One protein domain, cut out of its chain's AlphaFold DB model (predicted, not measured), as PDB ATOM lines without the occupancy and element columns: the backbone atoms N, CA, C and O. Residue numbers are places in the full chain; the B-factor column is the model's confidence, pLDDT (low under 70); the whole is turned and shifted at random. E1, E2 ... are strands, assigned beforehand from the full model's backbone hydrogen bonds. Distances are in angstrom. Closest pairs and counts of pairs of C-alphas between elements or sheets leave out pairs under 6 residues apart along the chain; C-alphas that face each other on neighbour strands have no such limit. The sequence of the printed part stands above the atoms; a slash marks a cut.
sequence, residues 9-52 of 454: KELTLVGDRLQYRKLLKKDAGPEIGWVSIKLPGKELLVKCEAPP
ATOM      1  N   LYS A   9     -25.562 -40.133 -51.988       82.94
ATOM      2  CA  LYS A   9     -26.217 -38.997 -52.635       82.94
ATOM      3  C   LYS A   9     -27.714 -39.049 -52.354       82.94
ATOM      4  O   LYS A   9     -28.350 -40.084 -52.569       82.94
ATOM      5  N   GLU A  10     -28.260 -37.932 -51.893       87.31
ATOM      6  CA  GLU A  10     -29.700 -37.720 -51.755       87.31
ATOM      7  C   GLU A  10     -30.373 -37.747 -53.135       87.31
ATOM      8  O   GLU A  10     -29.945 -37.049 -54.053       87.31
ATOM      9  N   LEU A  11     -31.401 -38.590 -53.291       81.50
ATOM     10  CA  LEU A  11     -32.247 -38.631 -54.489       81.50
ATOM     11  C   LEU A  11     -33.607 -37.991 -54.223       81.50
ATOM     12  O   LEU A  11     -34.112 -37.227 -55.040       81.50
ATOM     13  N   THR A  12     -34.230 -38.330 -53.094       88.38
ATOM     14  CA  THR A  12     -35.547 -37.815 -52.702       88.38
ATOM     15  C   THR A  12     -35.704 -37.924 -51.192       88.38
ATOM     16  O   THR A  12     -35.402 -38.972 -50.622       88.38
ATOM     17  N   LEU A  13     -36.216 -36.879 -50.543       88.62
ATOM     18  CA  LEU A  13     -36.519 -36.876 -49.113       88.62
ATOM     19  C   LEU A  13     -38.035 -36.795 -48.888       88.62
ATOM     20  O   LEU A  13     -38.694 -35.878 -49.371       88.62
ATOM     21  N   VAL A  14     -38.588 -37.753 -48.142       90.38
ATOM     22  CA  VAL A  14     -40.010 -37.800 -47.766       90.38
ATOM     23  C   VAL A  14     -40.111 -37.899 -46.247       90.38
ATOM     24  O   VAL A  14     -39.922 -38.971 -45.665       90.38
ATOM     25  N   GLY A  15     -40.384 -36.767 -45.594       89.00
ATOM     26  CA  GLY A  15     -40.336 -36.663 -44.135       89.00
ATOM     27  C   GLY A  15     -38.950 -37.043 -43.611       89.00
ATOM     28  O   GLY A  15     -37.948 -36.472 -44.028       89.00
ATOM     29  N   ASP A  16     -38.890 -38.063 -42.754       89.31
ATOM     30  CA  ASP A  16     -37.635 -38.540 -42.159       89.31
ATOM     31  C   ASP A  16     -36.988 -39.693 -42.945       89.31
ATOM     32  O   ASP A  16     -36.069 -40.348 -42.446       89.31
ATOM     33  N   ARG A  17     -37.469 -39.979 -44.162       89.38
ATOM     34  CA  ARG A  17     -36.957 -41.048 -45.027       89.38
ATOM     35  C   ARG A  17     -36.269 -40.477 -46.260       89.38
ATOM     36  O   ARG A  17     -36.901 -39.815 -47.076       89.38
ATOM     37  N   LEU A  18     -35.001 -40.821 -46.430       90.12
ATOM     38  CA  LEU A  18     -34.167 -40.471 -47.571       90.12
ATOM     39  C   LEU A  18     -34.059 -41.652 -48.537       90.12
ATOM     40  O   LEU A  18     -33.576 -42.726 -48.165       90.12
ATOM     41  N   GLN A  19     -34.463 -41.441 -49.785       90.31
ATOM     42  CA  GLN A  19     -34.054 -42.272 -50.906       90.31
ATOM     43  C   GLN A  19     -32.644 -41.866 -51.322       90.31
ATOM     44  O   GLN A  19     -32.367 -40.684 -51.539       90.31
ATOM     45  N   TYR A  20     -31.755 -42.844 -51.438       89.00
ATOM     46  CA  TYR A  20     -30.333 -42.597 -51.623       89.00
ATOM     47  C   TYR A  20     -29.755 -43.379 -52.807       89.00
ATOM     48  O   TYR A  20     -30.258 -44.448 -53.159       89.00
ATOM     49  N   ARG A  21     -28.651 -42.868 -53.368       81.81
ATOM     50  CA  ARG A  21     -27.698 -43.612 -54.209       81.81
ATOM     51  C   ARG A  21     -26.344 -43.668 -53.506       81.81
ATOM     52  O   ARG A  21     -25.822 -42.636 -53.104       81.81
ATOM     53  N   LYS A  22     -25.766 -44.852 -53.342       83.25
ATOM     54  CA  LYS A  22     -24.447 -45.033 -52.726       83.25
ATOM     55  C   LYS A  22     -23.360 -44.505 -53.669       83.25
ATOM     56  O   LYS A  22     -23.419 -44.758 -54.867       83.25
ATOM     57  N   LEU A  23     -22.399 -43.744 -53.142       64.88
ATOM     58  CA  LEU A  23     -21.326 -43.143 -53.948       64.88
ATOM     59  C   LEU A  23     -20.065 -44.011 -53.994       64.88
ATOM     60  O   LEU A  23     -19.356 -44.028 -54.994       64.88
ATOM     61  N   LEU A  24     -19.793 -44.772 -52.930       59.94
ATOM     62  CA  LEU A  24     -18.605 -45.614 -52.831       59.94
ATOM     63  C   LEU A  24     -18.982 -47.098 -52.917       59.94
ATOM     64  O   LEU A  24     -19.592 -47.663 -52.009       59.94
ATOM     65  N   LYS A  25     -18.550 -47.766 -53.996       52.94
ATOM     66  CA  LYS A  25     -18.808 -49.204 -54.235       52.94
ATOM     67  C   LYS A  25     -18.225 -50.135 -53.160       52.94
ATOM     68  O   LYS A  25     -18.683 -51.266 -53.031       52.94
ATOM     69  N   LYS A  26     -17.225 -49.685 -52.393       53.00
ATOM     70  CA  LYS A  26     -16.564 -50.487 -51.343       53.00
ATOM     71  C   LYS A  26     -17.416 -50.694 -50.083       53.00
ATOM     72  O   LYS A  26     -17.099 -51.577 -49.291       53.00
ATOM     73  N   ASP A  27     -18.480 -49.913 -49.900       64.69
ATOM     74  CA  ASP A  27     -19.302 -49.982 -48.693       64.69
ATOM     75  C   ASP A  27     -20.399 -51.047 -48.839       64.69
ATOM     76  O   ASP A  27     -21.083 -51.140 -49.865       64.69
ATOM     77  N   ALA A  28     -20.589 -51.865 -47.800       66.50
ATOM     78  CA  ALA A  28     -21.619 -52.898 -47.792       66.50
ATOM     79  C   ALA A  28     -23.033 -52.281 -47.794       66.50
ATOM     80  O   ALA A  28     -23.334 -51.361 -47.029       66.50
ATOM     81  N   GLY A  29     -23.918 -52.819 -48.639       76.75
ATOM     82  CA  GLY A  29     -25.308 -52.373 -48.778       76.75
ATOM     83  C   GLY A  29     -25.721 -52.138 -50.238       76.75
ATOM     84  O   GLY A  29     -24.860 -52.107 -51.123       76.75
ATOM     85  N   PRO A  30     -27.031 -51.990 -50.504       78.12
ATOM     86  CA  PRO A  30     -27.539 -51.827 -51.862       78.12
ATOM     87  C   PRO A  30     -27.183 -50.448 -52.434       78.12
ATOM     88  O   PRO A  30     -27.134 -49.465 -51.692       78.12
ATOM     89  N   GLU A  31     -26.946 -50.398 -53.750       78.31
ATOM     90  CA  GLU A  31     -26.556 -49.185 -54.491       78.31
ATOM     91  C   GLU A  31     -27.638 -48.100 -54.467       78.31
ATOM     92  O   GLU A  31     -27.323 -46.914 -54.425       78.31
ATOM     93  N   ILE A  32     -28.912 -48.496 -54.444       81.06
ATOM     94  CA  ILE A  32     -30.061 -47.602 -54.283       81.06
ATOM     95  C   ILE A  32     -30.945 -48.164 -53.173       81.06
ATOM     96  O   ILE A  32     -31.126 -49.379 -53.063       81.06
ATOM     97  N   GLY A  33     -31.508 -47.295 -52.341       87.00
ATOM     98  CA  GLY A  33     -32.425 -47.729 -51.297       87.00
ATOM     99  C   GLY A  33     -33.048 -46.583 -50.520       87.00
ATOM    100  O   GLY A  33     -32.970 -45.424 -50.920       87.00
ATOM    101  N   TRP A  34     -33.659 -46.934 -49.389       90.81
ATOM    102  CA  TRP A  34     -34.246 -45.991 -48.441       90.81
ATOM    103  C   TRP A  34     -33.605 -46.132 -47.062       90.81
ATOM    104  O   TRP A  34     -33.404 -47.250 -46.583       90.81
ATOM    105  N   VAL A  35     -33.349 -45.004 -46.403       89.75
ATOM    106  CA  VAL A  35     -32.895 -44.924 -45.007       89.75
ATOM    107  C   VAL A  35     -33.631 -43.841 -44.244       89.75
ATOM    108  O   VAL A  35     -34.159 -42.908 -44.839       89.75
ATOM    109  N   SER A  36     -33.669 -43.962 -42.922       89.31
ATOM    110  CA  SER A  36     -34.135 -42.878 -42.062       89.31
ATOM    111  C   SER A  36     -32.989 -41.912 -41.777       89.31
ATOM    112  O   SER A  36     -31.881 -42.359 -41.481       89.31
ATOM    113  N   ILE A  37     -33.248 -40.606 -41.846       89.81
ATOM    114  CA  ILE A  37     -32.230 -39.576 -41.568       89.81
ATOM    115  C   ILE A  37     -32.033 -39.347 -40.064       89.81
ATOM    116  O   ILE A  37     -30.944 -38.979 -39.630       89.81
ATOM    117  N   LYS A  38     -33.060 -39.624 -39.251       85.69
ATOM    118  CA  LYS A  38     -33.020 -39.514 -37.790       85.69
ATOM    119  C   LYS A  38     -33.887 -40.577 -37.116       85.69
ATOM    120  O   LYS A  38     -34.848 -41.079 -37.695       85.69
ATOM    121  N   LEU A  39     -33.527 -40.897 -35.880       82.00
ATOM    122  CA  LEU A  39     -34.334 -41.610 -34.892       82.00
ATOM    123  C   LEU A  39     -34.496 -40.703 -33.658       82.00
ATOM    124  O   LEU A  39     -33.725 -39.750 -33.512       82.00
ATOM    125  N   PRO A  40     -35.460 -40.961 -32.752       81.12
ATOM    126  CA  PRO A  40     -35.599 -40.180 -31.523       81.12
ATOM    127  C   PRO A  40     -34.265 -40.088 -30.761       81.12
ATOM    128  O   PRO A  40     -33.710 -41.104 -30.348       81.12
ATOM    129  N   GLY A  41     -33.732 -38.869 -30.628       76.12
ATOM    130  CA  GLY A  41     -32.468 -38.590 -29.936       76.12
ATOM    131  C   GLY A  41     -31.178 -38.919 -30.703       76.12
ATOM    132  O   GLY A  41     -30.107 -38.836 -30.105       76.12
ATOM    133  N   LYS A  42     -31.232 -39.298 -31.991       80.88
ATOM    134  CA  LYS A  42     -30.029 -39.630 -32.776       80.88
ATOM    135  C   LYS A  42     -30.174 -39.318 -34.266       80.88
ATOM    136  O   LYS A  42     -30.996 -39.921 -34.956       80.88
ATOM    137  N   GLU A  43     -29.313 -38.449 -34.785       84.19
ATOM    138  CA  GLU A  43     -29.136 -38.277 -36.230       84.19
ATOM    139  C   GLU A  43     -28.369 -39.475 -36.807       84.19
ATOM    140  O   GLU A  43     -27.353 -39.910 -36.261       84.19
ATOM    141  N   LEU A  44     -28.899 -40.063 -37.883       84.94
ATOM    142  CA  LEU A  44     -28.296 -41.218 -38.557       84.94
ATOM    143  C   LEU A  44     -27.467 -40.818 -39.773       84.94
ATOM    144  O   LEU A  44     -26.615 -41.590 -40.211       84.94
ATOM    145  N   LEU A  45     -27.732 -39.633 -40.318       83.50
ATOM    146  CA  LEU A  45     -27.043 -39.077 -41.467       83.50
ATOM    147  C   LEU A  45     -26.683 -37.629 -41.173       83.50
ATOM    148  O   LEU A  45     -27.522 -36.862 -40.711       83.50
ATOM    149  N   VAL A  46     -25.442 -37.272 -41.478       83.69
ATOM    150  CA  VAL A  46     -24.937 -35.906 -41.373       83.69
ATOM    151  C   VAL A  46     -24.734 -35.391 -42.790       83.69
ATOM    152  O   VAL A  46     -24.177 -36.101 -43.632       83.69
ATOM    153  N   LYS A  47     -25.192 -34.168 -43.071       80.06
ATOM    154  CA  LYS A  47     -24.864 -33.506 -44.335       80.06
ATOM    155  C   LYS A  47     -23.368 -33.208 -44.345       80.06
ATOM    156  O   LYS A  47     -22.893 -32.416 -43.540       80.06
ATOM    157  N   CYS A  48     -22.642 -33.840 -45.256       73.94
ATOM    158  CA  CYS A  48     -21.289 -33.432 -45.601       73.94
ATOM    159  C   CYS A  48     -21.360 -32.495 -46.803       73.94
ATOM    160  O   CYS A  48     -22.101 -32.771 -47.750       73.94
ATOM    161  N   GLU A  49     -20.581 -31.416 -46.780       57.97
ATOM    162  CA  GLU A  49     -20.271 -30.699 -48.011       57.97
ATOM    163  C   GLU A  49     -19.602 -31.692 -48.960       57.97
ATOM    164  O   GLU A  49     -18.673 -32.413 -48.574       57.97
ATOM    165  N   ALA A  50     -20.130 -31.798 -50.178       48.25
ATOM    166  CA  ALA A  50     -19.435 -32.544 -51.207       48.25
ATOM    167  C   ALA A  50     -18.036 -31.919 -51.342       48.25
ATOM    168  O   ALA A  50     -17.945 -30.687 -51.363       48.25
ATOM    169  N   PRO A  51     -16.950 -32.713 -51.436       45.16
ATOM    170  CA  PRO A  51     -15.709 -32.154 -51.955       45.16
ATOM    171  C   PRO A  51     -16.062 -31.433 -53.263       45.16
ATOM    172  O   PRO A  51     -16.918 -31.958 -53.989       45.16
ATOM    173  N   PRO A  52     -15.501 -30.237 -53.531       39.31
ATOM    174  CA  PRO A  52     -15.824 -29.504 -54.746       39.31
ATOM    175  C   PRO A  52     -15.715 -30.485 -55.907       39.31
ATOM    176  O   PRO A  52     -14.678 -31.140 -56.055       39.31
TER     177      PRO A  52
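Overview. This is residues 9 to 52 of the 454 residues of the protein "Hypothetical protein" of Alexandrium catenella (UniProt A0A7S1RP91). With little regular structure, this is a small three-stranded antiparallel sheet, E1 - E2 - E3, with a loop sticking out at residues 24 to 29 and a long tail, residues 37 to 52, that folds back on itself beyond the end of E3. It is a meander, each strand the antiparallel neighbour of the one before. The printed part has 44 residues, 17 in three named strands and no named helix: all strand, only just compact, close to loose, radius of gyration of the C-alphas 11.2 A, spans 29 by 24 by 18 A.

Arrangement. E2, residues 17 to 22, is the inner strand. It forms a hairpin with E1, residues 9 to 14, at 163 degrees; N 19 and O 12 are 2.8 A apart. It forms another with E3, residues 32 to 36, at 142 degrees; N 18 and O 35 are 2.8 A apart.

Along the chain. E1, 14.7 A long, begins at C-alpha 9 (-26.217, -38.997, -52.635). E2 measures 15.2 A. E3, 13.7 A, ends at C-alpha 36 (-34.135, -42.878, -42.062).

Size, cuts and confidence. The farthest C-alphas, Pro 40 and Pro 52, are 32.3 A apart. The printed part has no cut. Residues 38 to 39 pair antiparallel with 42 to 43. Residues 23 to 28 and 49 to 52 have pLDDT under 70.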